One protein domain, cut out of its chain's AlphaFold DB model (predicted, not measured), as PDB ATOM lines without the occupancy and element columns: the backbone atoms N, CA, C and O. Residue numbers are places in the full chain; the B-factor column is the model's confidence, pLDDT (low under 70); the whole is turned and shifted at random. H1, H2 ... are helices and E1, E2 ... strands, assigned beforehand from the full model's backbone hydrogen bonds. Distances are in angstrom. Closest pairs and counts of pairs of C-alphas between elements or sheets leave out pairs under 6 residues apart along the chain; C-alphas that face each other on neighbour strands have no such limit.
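What this domain is: This is residues 5 to 72 of the 579 residues of the protein "4Fe-4S binding protein" of Kiloniellaceae bacterium (UniProt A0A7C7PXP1). What does the model look like? One long helix, H2, runs past a small two-stranded sheet, coming near E1 with its residues 48 to 59, while the short helix H1 sits near Val 51 of H2 and Leu 41 of E2. Two stretches stick out: residues 29 to 35 of the loop between the strands, and residues 67 to 72, of which 67 to 71 belong to H2. What is it made of? The 68 printed residues include, in order, H1, E1, E2 and H2; the class is mostly helix, and the sheet, E1 next to E2, is parallel. How compact is it? It is only just loose, close to compact, with a radius of gyration of the C-alphas of 13.3 A and spans of 40 by 31 by 19 A.

Where its parts are: Where does the first element begin? H1, residues 5 to 12, begins at C-alpha 5 (-31.964, 40.917, 55.507). Where are the strands? E1 is residues 22 to 25, 10.3 A long, and E2 is residues 38 to 41, 9.7 A long. Where is the long helix? H2, residues 48 to 71, measures 32.5 A and ends at C-alpha 71 (-43.634, 28.174, 25.145).

How they stand to each other: How do the strands pair? E1 and E2 are parallel at 38 degrees, with N 24 and O 39 within hydrogen-bond range at 2.9 A. How do the helices stand? H1 and H2 are close but not clearly touching, the C-alphas of Phe 7 and Val 51 being closest at 7.3 A. They run the same way at a shallow tilt of 26 degrees, and in both every O i to N i+4 pair is within hydrogen-bond range. What is nearest between E1 and H2? Their closest C-alphas, of Val 25 and Arg 52, are 6.8 A apart.

The domain as a whole: How far does it reach? The two C-alphas farthest apart, of Arg 31 and Gly 72, are 40.8 A apart. Is there a cut or a long link? The printed part has no cut, and the link from E1 to E2, 12 residues, is long. Where is confidence low? The pLDDT is under 70 at residues 26 to 35, 43 to 50 and 72.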
ATOM      1  N   ALA A   5     -32.748  42.143  55.662       81.25
ATOM      2  CA  ALA A   5     -31.964  40.917  55.507       81.25
ATOM      3  C   ALA A   5     -32.806  39.617  55.464       81.25
ATOM      4  O   ALA A   5     -32.533  38.790  54.595       81.25
ATOM      5  N   PRO A   6     -33.840  39.414  56.309       78.19
ATOM      6  CA  PRO A   6     -34.706  38.235  56.208       78.19
ATOM      7  C   PRO A   6     -35.498  38.172  54.897       78.19
ATOM      8  O   PRO A   6     -35.670  37.098  54.335       78.19
ATOM      9  N   PHE A   7     -35.931  39.325  54.375       79.00
ATOM     10  CA  PHE A   7     -36.651  39.410  53.104       79.00
ATOM     11  C   PHE A   7     -35.741  39.087  51.910       79.00
ATOM     12  O   PHE A   7     -36.158  38.414  50.975       79.00
ATOM     13  N   ARG A   8     -34.458  39.472  51.967       83.12
ATOM     14  CA  ARG A   8     -33.467  39.058  50.959       83.12
ATOM     15  C   ARG A   8     -33.181  37.556  50.996       83.12
ATOM     16  O   ARG A   8     -33.159  36.936  49.940       83.12
ATOM     17  N   ARG A   9     -33.026  36.968  52.189       83.25
ATOM     18  CA  ARG A   9     -32.851  35.508  52.342       83.25
ATOM     19  C   ARG A   9     -34.043  34.724  51.810       83.25
ATOM     20  O   ARG A   9     -33.852  33.662  51.237       83.25
ATOM     21  N   PHE A  10     -35.258  35.249  51.961       83.31
ATOM     22  CA  PHE A  10     -36.446  34.645  51.360       83.31
ATOM     23  C   PHE A  10     -36.311  34.495  49.835       83.31
ATOM     24  O   PHE A  10     -36.582  33.427  49.298       83.31
ATOM     25  N   PHE A  11     -35.811  35.516  49.134       84.50
ATOM     26  CA  PHE A  11     -35.603  35.430  47.683       84.50
ATOM     27  C   PHE A  11     -34.508  34.445  47.263       84.50
ATOM     28  O   PHE A  11     -34.567  33.899  46.162       84.50
ATOM     29  N   GLU A  12     -33.514  34.195  48.116       87.38
ATOM     30  CA  GLU A  12     -32.454  33.223  47.826       87.38
ATOM     31  C   GLU A  12     -32.992  31.787  47.742       87.38
ATOM     32  O   GLU A  12     -32.429  30.985  46.998       87.38
ATOM     33  N   GLN A  13     -34.112  31.491  48.417       85.62
ATOM     34  CA  GLN A  13     -34.720  30.157  48.445       85.62
ATOM     35  C   GLN A  13     -35.291  29.714  47.091       85.62
ATOM     36  O   GLN A  13     -35.369  28.524  46.846       85.62
ATOM     37  N   TYR A  14     -35.634  30.627  46.174       85.12
ATOM     38  CA  TYR A  14     -36.195  30.253  44.861       85.12
ATOM     39  C   TYR A  14     -35.171  29.595  43.924       85.12
ATOM     40  O   TYR A  14     -35.541  28.981  42.923       85.12
ATOM     41  N   ARG A  15     -33.870  29.747  44.193       82.75
ATOM     42  CA  ARG A  15     -32.818  29.237  43.309       82.75
ATOM     43  C   ARG A  15     -32.738  27.714  43.385       82.75
ATOM     44  O   ARG A  15     -32.531  27.161  44.455       82.75
ATOM     45  N   GLY A  16     -32.787  27.058  42.226       80.12
ATOM     46  CA  GLY A  16     -32.640  25.603  42.111       80.12
ATOM     47  C   GLY A  16     -33.960  24.829  42.099       80.12
ATOM     48  O   GLY A  16     -33.937  23.637  41.810       80.12
ATOM     49  N   HIS A  17     -35.095  25.493  42.329       82.88
ATOM     50  CA  HIS A  17     -36.411  24.888  42.137       82.88
ATOM     51  C   HIS A  17     -36.841  24.927  40.669       82.88
ATOM     52  O   HIS A  17     -36.530  25.872  39.937       82.88
ATOM     53  N   SER A  18     -37.564  23.888  40.243       79.62
ATOM     54  CA  SER A  18     -38.175  23.850  38.916       79.62
ATOM     55  C   SER A  18     -39.343  24.828  38.841       79.62
ATOM     56  O   SER A  18     -40.103  24.983  39.794       79.62
ATOM     57  N   ILE A  19     -39.531  25.433  37.669       75.06
ATOM     58  CA  ILE A  19     -40.716  26.242  37.366       75.06
ATOM     59  C   ILE A  19     -42.003  25.404  37.306       75.06
ATOM     60  O   ILE A  19     -43.093  25.948  37.431       75.06
ATOM     61  N   SER A  20     -41.871  24.088  37.121       72.69
ATOM     62  CA  SER A  20     -42.990  23.142  37.095       72.69
ATOM     63  C   SER A  20     -43.475  22.730  38.490       72.69
ATOM     64  O   SER A  20     -44.456  22.007  38.598       72.69
ATOM     65  N   SER A  21     -42.782  23.132  39.560       77.88
ATOM     66  CA  SER A  21     -43.134  22.762  40.934       77.88
ATOM     67  C   SER A  21     -44.111  23.763  41.556       77.88
ATOM     68  O   SER A  21     -43.940  24.975  41.415       77.88
ATOM     69  N   THR A  22     -45.084  23.269  42.323       78.12
ATOM     70  CA  THR A  22     -46.016  24.108  43.094       78.12
ATOM     71  C   THR A  22     -45.339  24.620  44.366       78.12
ATOM     72  O   THR A  22     -45.281  23.932  45.384       78.12
ATOM     73  N   LEU A  23     -44.776  25.828  44.300       81.75
ATOM     74  CA  LEU A  23     -44.092  26.479  45.424       81.75
ATOM     75  C   LEU A  23     -45.098  27.189  46.339       81.75
ATOM     76  O   LEU A  23     -45.911  27.968  45.848       81.75
ATOM     77  N   VAL A  24     -45.000  26.995  47.657       76.75
ATOM     78  CA  VAL A  24     -45.889  27.618  48.656       76.75
ATOM     79  C   VAL A  24     -45.078  28.223  49.801       76.75
ATOM     80  O   VAL A  24     -44.103  27.644  50.266       76.75
ATOM     81  N   VAL A  25     -45.482  29.400  50.290       74.81
ATOM     82  CA  VAL A  25     -44.857  30.035  51.465       74.81
ATOM     83  C   VAL A  25     -45.519  29.552  52.751       74.81
ATOM     84  O   VAL A  25     -46.674  29.894  53.028       74.81
ATOM     85  N   GLY A  26     -44.758  28.853  53.589       68.31
ATOM     86  CA  GLY A  26     -45.231  28.362  54.876       68.31
ATOM     87  C   GLY A  26     -44.284  27.346  55.495       68.31
ATOM     88  O   GLY A  26     -43.296  26.944  54.891       68.31
ATOM     89  N   VAL A  27     -44.611  26.933  56.714       61.06
ATOM     90  CA  VAL A  27     -44.078  25.696  57.288       61.06
ATOM     91  C   VAL A  27     -45.075  24.577  56.980       61.06
ATOM     92  O   VAL A  27     -46.277  24.856  57.017       61.06
ATOM     93  N   PRO A  28     -44.626  23.349  56.667       55.59
ATOM     94  CA  PRO A  28     -45.530  22.208  56.629       55.59
ATOM     95  C   PRO A  28     -46.222  22.103  57.995       55.59
ATOM     96  O   PRO A  28     -45.572  22.156  59.044       55.59
ATOM     97  N   TYR A  29     -47.551  22.067  57.983       50.53
ATOM     98  CA  TYR A  29     -48.355  21.825  59.176       50.53
ATOM     99  C   TYR A  29     -48.560  20.311  59.271       50.53
ATOM    100  O   TYR A  29     -49.008  19.716  58.301       50.53
ATOM    101  N   GLY A  30     -48.194  19.700  60.402       50.47
ATOM    102  CA  GLY A  30     -48.250  18.243  60.577       50.47
ATOM    103  C   GLY A  30     -46.883  17.558  60.480       50.47
ATOM    104  O   GLY A  30     -45.834  18.213  60.487       50.47
ATOM    105  N   ARG A  31     -46.888  16.222  60.483       47.84
ATOM    106  CA  ARG A  31     -45.691  15.400  60.271       47.84
ATOM    107  C   ARG A  31     -45.318  15.456  58.780       47.84
ATOM    108  O   ARG A  31     -46.182  15.385  57.917       47.84
ATOM    109  N   ASP A  32     -44.034  15.648  58.475       50.44
ATOM    110  CA  ASP A  32     -43.529  15.671  57.094       50.44
ATOM    111  C   ASP A  32     -43.463  14.232  56.554       50.44
ATOM    112  O   ASP A  32     -42.410  13.596  56.565       50.44
ATOM    113  N   ASP A  33     -44.624  13.693  56.175       52.56
ATOM    114  CA  ASP A  33     -44.800  12.282  55.802       52.56
ATOM    115  C   ASP A  33     -44.524  12.014  54.305       52.56
ATOM    116  O   ASP A  33     -44.717  10.909  53.807       52.56
ATOM    117  N   GLY A  34     -44.021  13.010  53.560       58.47
ATOM    118  CA  GLY A  34     -43.561  12.844  52.171       58.47
ATOM    119  C   GLY A  34     -44.665  12.714  51.109       58.47
ATOM    120  O   GLY A  34     -44.352  12.531  49.934       58.47
ATOM    121  N   ALA A  35     -45.937  12.850  51.496       58.88
ATOM    122  CA  ALA A  35     -47.115  12.672  50.638       58.88
ATOM    123  C   ALA A  35     -47.627  13.958  49.952       58.88
ATOM    124  O   ALA A  35     -48.697  13.947  49.347       58.88
ATOM    125  N   SER A  36     -46.914  15.085  50.076       71.94
ATOM    126  CA  SER A  36     -47.393  16.393  49.605       71.94
ATOM    127  C   SER A  36     -46.977  16.692  48.164       71.94
ATOM    128  O   SER A  36     -45.823  16.500  47.779       71.94
ATOM    129  N   SER A  37     -47.900  17.255  47.382       70.81
ATOM    130  CA  SER A  37     -47.615  17.818  46.052       70.81
ATOM    131  C   SER A  37     -46.906  19.187  46.094       70.81
ATOM    132  O   SER A  37     -46.528  19.727  45.049       70.81
ATOM    133  N   LEU A  38     -46.721  19.767  47.286       78.62
ATOM    134  CA  LEU A  38     -46.252  21.139  47.488       78.62
ATOM    135  C   LEU A  38     -44.763  21.203  47.853       78.62
ATOM    136  O   LEU A  38     -44.237  20.384  48.602       78.62
ATOM    137  N   VAL A  39     -44.085  22.253  47.384       80.06
ATOM    138  CA  VAL A  39     -42.718  22.599  47.793       80.06
ATOM    139  C   VAL A  39     -42.760  23.826  48.703       80.06
ATOM    140  O   VAL A  39     -43.127  24.919  48.268       80.06
ATOM    141  N   TYR A  40     -42.362  23.660  49.963       77.75
ATOM    142  CA  TYR A  40     -42.449  24.714  50.976       77.75
ATOM    143  C   TYR A  40     -41.222  25.637  50.979       77.75
ATOM    144  O   TYR A  40     -40.079  25.186  51.032       77.75
ATOM    145  N   LEU A  41     -41.476  26.946  50.974       78.50
ATOM    146  CA  LEU A  41     -40.491  28.002  51.202       78.50
ATOM    147  C   LEU A  41     -40.680  28.581  52.607       78.50
ATOM    148  O   LEU A  41     -41.790  28.977  52.980       78.50
ATOM    149  N   ASP A  42     -39.585  28.695  53.358       71.62
ATOM    150  CA  ASP A  42     -39.597  29.217  54.722       71.62
ATOM    151  C   ASP A  42     -40.010  30.696  54.723       71.62
ATOM    152  O   ASP A  42     -39.357  31.567  54.130       71.62
ATOM    153  N   GLY A  43     -41.129  30.978  55.389       61.44
ATOM    154  CA  GLY A  43     -41.676  32.318  55.522       61.44
ATOM    155  C   GLY A  43     -40.952  33.131  56.597       61.44
ATOM    156  O   GLY A  43     -40.593  32.635  57.661       61.44
ATOM    157  N   VAL A  44     -40.805  34.443  56.388       65.38
ATOM    158  CA  VAL A  44     -40.275  35.321  57.445       65.38
ATOM    159  C   VAL A  44     -41.295  35.411  58.585       65.38
ATOM    160  O   VAL A  44     -42.354  36.034  58.446       65.38
ATOM    161  N   THR A  45     -40.962  34.818  59.733       50.88
ATOM    162  CA  THR A  45     -41.763  34.870  60.963       50.88
ATOM    163  C   THR A  45     -42.161  36.322  61.266       50.88
ATOM    164  O   THR A  45     -41.308  37.177  61.479       50.88
ATOM    165  N   LYS A  46     -43.474  36.613  61.295       39.47
ATOM    166  CA  LYS A  46     -44.095  37.944  61.525       39.47
ATOM    167  C   LYS A  46     -44.156  38.928  60.335       39.47
ATOM    168  O   LYS A  46     -44.600  40.055  60.544       39.47
ATOM    169  N   ALA A  47     -43.780  38.547  59.109       49.28
ATOM    170  CA  ALA A  47     -43.903  39.396  57.904       49.28
ATOM    171  C   ALA A  47     -44.678  38.703  56.761       49.28
ATOM    172  O   ALA A  47     -44.291  38.749  55.595       49.28
ATOM    173  N   THR A  48     -45.785  38.045  57.105       60.25
ATOM    174  CA  THR A  48     -46.512  37.108  56.232       60.25
ATOM    175  C   THR A  48     -47.149  37.759  55.005       60.25
ATOM    176  O   THR A  48     -47.041  37.202  53.919       60.25
ATOM    177  N   ALA A  49     -47.752  38.945  55.126       63.12
ATOM    178  CA  ALA A  49     -48.412  39.599  53.988       63.12
ATOM    179  C   ALA A  49     -47.416  40.041  52.899       63.12
ATOM    180  O   ALA A  49     -47.606  39.739  51.727       63.12
ATOM    181  N   SER A  50     -46.318  40.707  53.272       68.12
ATOM    182  CA  SER A  50     -45.324  41.195  52.302       68.12
ATOM    183  C   SER A  50     -44.566  40.062  51.611       68.12
ATOM    184  O   SER A  50     -44.293  40.157  50.419       68.12
ATOM    185  N   VAL A  51     -44.243  38.988  52.338       76.44
ATOM    186  CA  VAL A  51     -43.600  37.795  51.766       76.44
ATOM    187  C   VAL A  51     -44.540  37.089  50.787       76.44
ATOM    188  O   VAL A  51     -44.096  36.689  49.715       76.44
ATOM    189  N   ARG A  52     -45.838  36.999  51.105       71.12
ATOM    190  CA  ARG A  52     -46.851  36.430  50.201       71.12
ATOM    191  C   ARG A  52     -47.045  37.260  48.938       71.12
ATOM    192  O   ARG A  52     -46.935  36.714  47.851       71.12
ATOM    193  N   ILE A  53     -47.208  38.578  49.068       74.81
ATOM    194  CA  ILE A  53     -47.306  39.475  47.904       74.81
ATOM    195  C   ILE A  53     -46.058  39.347  47.023       74.81
ATOM    196  O   ILE A  53     -46.156  39.305  45.799       74.81
ATOM    197  N   ALA A  54     -44.872  39.274  47.632       78.38
ATOM    198  CA  ALA A  54     -43.624  39.099  46.898       78.38
ATOM    199  C   ALA A  54     -43.548  37.736  46.191       78.38
ATOM    200  O   ALA A  54     -43.114  37.679  45.045       78.38
ATOM    201  N   HIS A  55     -43.992  36.662  46.845       83.44
ATOM    202  CA  HIS A  55     -44.094  35.327  46.259       83.44
ATOM    203  C   HIS A  55     -45.032  35.296  45.052       83.44
ATOM    204  O   HIS A  55     -44.608  34.904  43.966       83.44
ATOM    205  N   GLU A  56     -46.258  35.797  45.209       78.19
ATOM    206  CA  GLU A  56     -47.242  35.900  44.128       78.19
ATOM    207  C   GLU A  56     -46.703  36.743  42.969       78.19
ATOM    208  O   GLU A  56     -46.807  36.346  41.813       78.19
ATOM    209  N   SER A  57     -46.042  37.867  43.266       80.44
ATOM    210  CA  SER A  57     -45.441  38.738  42.248       80.44
ATOM    211  C   SER A  57     -44.322  38.037  41.471       80.44
ATOM    212  O   SER A  57     -44.223  38.191  40.252       80.44
ATOM    213  N   ILE A  58     -43.477  37.262  42.158       84.69
ATOM    214  CA  ILE A  58     -42.396  36.496  41.528       84.69
ATOM    215  C   ILE A  58     -42.965  35.386  40.657       84.69
ATOM    216  O   ILE A  58     -42.540  35.262  39.507       84.69
ATOM    217  N   LEU A  59     -43.916  34.603  41.167       82.31
ATOM    218  CA  LEU A  59     -44.544  33.535  40.395       82.31
ATOM    219  C   LEU A  59     -45.279  34.104  39.178       82.31
ATOM    220  O   LEU A  59     -45.057  33.624  38.069       82.31
ATOM    221  N   ALA A  60     -46.043  35.190  39.338       78.56
ATOM    222  CA  ALA A  60     -46.727  35.871  38.239       78.56
ATOM    223  C   ALA A  60     -45.757  36.285  37.124       78.56
ATOM    224  O   ALA A  60     -45.993  36.001  35.949       78.56
ATOM    225  N   ALA A  61     -44.654  36.948  37.488       81.75
ATOM    226  CA  ALA A  61     -43.652  37.408  36.534       81.75
ATOM    227  C   ALA A  61     -42.915  36.236  35.869       81.75
ATOM    228  O   ALA A  61     -42.700  36.243  34.658       81.75
ATOM    229  N   THR A  62     -42.561  35.212  36.646       82.69
ATOM    230  CA  THR A  62     -41.813  34.044  36.166       82.69
ATOM    231  C   THR A  62     -42.653  33.214  35.197       82.69
ATOM    232  O   THR A  62     -42.185  32.896  34.105       82.69
ATOM    233  N   LEU A  63     -43.915  32.938  35.541       78.25
ATOM    234  CA  LEU A  63     -44.857  32.230  34.674       78.25
ATOM    235  C   LEU A  63     -45.185  33.038  33.412       78.25
ATOM    236  O   LEU A  63     -45.286  32.468  32.328       78.25
ATOM    237  N   ALA A  64     -45.296  34.368  33.510       74.94
ATOM    238  CA  ALA A  64     -45.492  35.223  32.339       74.94
ATOM    239  C   ALA A  64     -44.310  35.134  31.357       74.94
ATOM    240  O   ALA A  64     -44.519  34.923  30.161       74.94
ATOM    241  N   VAL A  65     -43.073  35.229  31.858       80.00
ATOM    242  CA  VAL A  65     -41.864  35.079  31.032       80.00
ATOM    243  C   VAL A  65     -41.771  33.670  30.444       80.00
ATOM    244  O   VAL A  65     -41.405  33.522  29.279       80.00
ATOM    245  N   ALA A  66     -42.123  32.642  31.214       79.62
ATOM    246  CA  ALA A  66     -42.110  31.257  30.760       79.62
ATOM    247  C   ALA A  66     -43.057  31.007  29.588       79.62
ATOM    248  O   ALA A  66     -42.626  30.488  28.558       79.62
ATOM    249  N   ARG A  67     -44.313  31.442  29.707       74.62
ATOM    250  CA  ARG A  67     -45.301  31.308  28.629       74.62
ATOM    251  C   ARG A  67     -44.846  32.036  27.367       74.62
ATOM    252  O   ARG A  67     -44.781  31.431  26.299       74.62
ATOM    253  N   GLU A  68     -44.428  33.297  27.497       75.44
ATOM    254  CA  GLU A  68     -44.072  34.124  26.341       75.44
ATOM    255  C   GLU A  68     -42.766  33.673  25.666       75.44
ATOM    256  O   GLU A  68     -42.695  33.585  24.440       75.44
ATOM    257  N   LYS A  69     -41.709  33.411  26.446       76.81
ATOM    258  CA  LYS A  69     -40.356  33.180  25.913       76.81
ATOM    259  C   LYS A  69     -39.985  31.711  25.755       76.81
ATOM    260  O   LYS A  69     -39.143  31.420  24.911       76.81
ATOM    261  N   MET A  70     -40.559  30.806  26.553       73.25
ATOM    262  CA  MET A  70     -40.225  29.375  26.498       73.25
ATOM    263  C   MET A  70     -41.261  28.559  25.722       73.25
ATOM    264  O   MET A  70     -40.877  27.636  25.013       73.25
ATOM    265  N   GLN A  71     -42.548  28.913  25.810       71.12
ATOM    266  CA  GLN A  71     -43.634  28.174  25.145       71.12
ATOM    267  C   GLN A  71     -44.217  28.896  23.920       71.12
ATOM    268  O   GLN A  71     -44.967  28.295  23.156       71.12
ATOM    269  N   GLY A  72     -43.878  30.174  23.706       60.50
ATOM    270  CA  GLY A  72     -44.418  30.974  22.601       60.50
ATOM    271  C   GLY A  72     -45.912  31.296  22.741       60.50
ATOM    272  O   GLY A  72     -46.543  31.713  21.770       60.50
TER     273      GLY A  72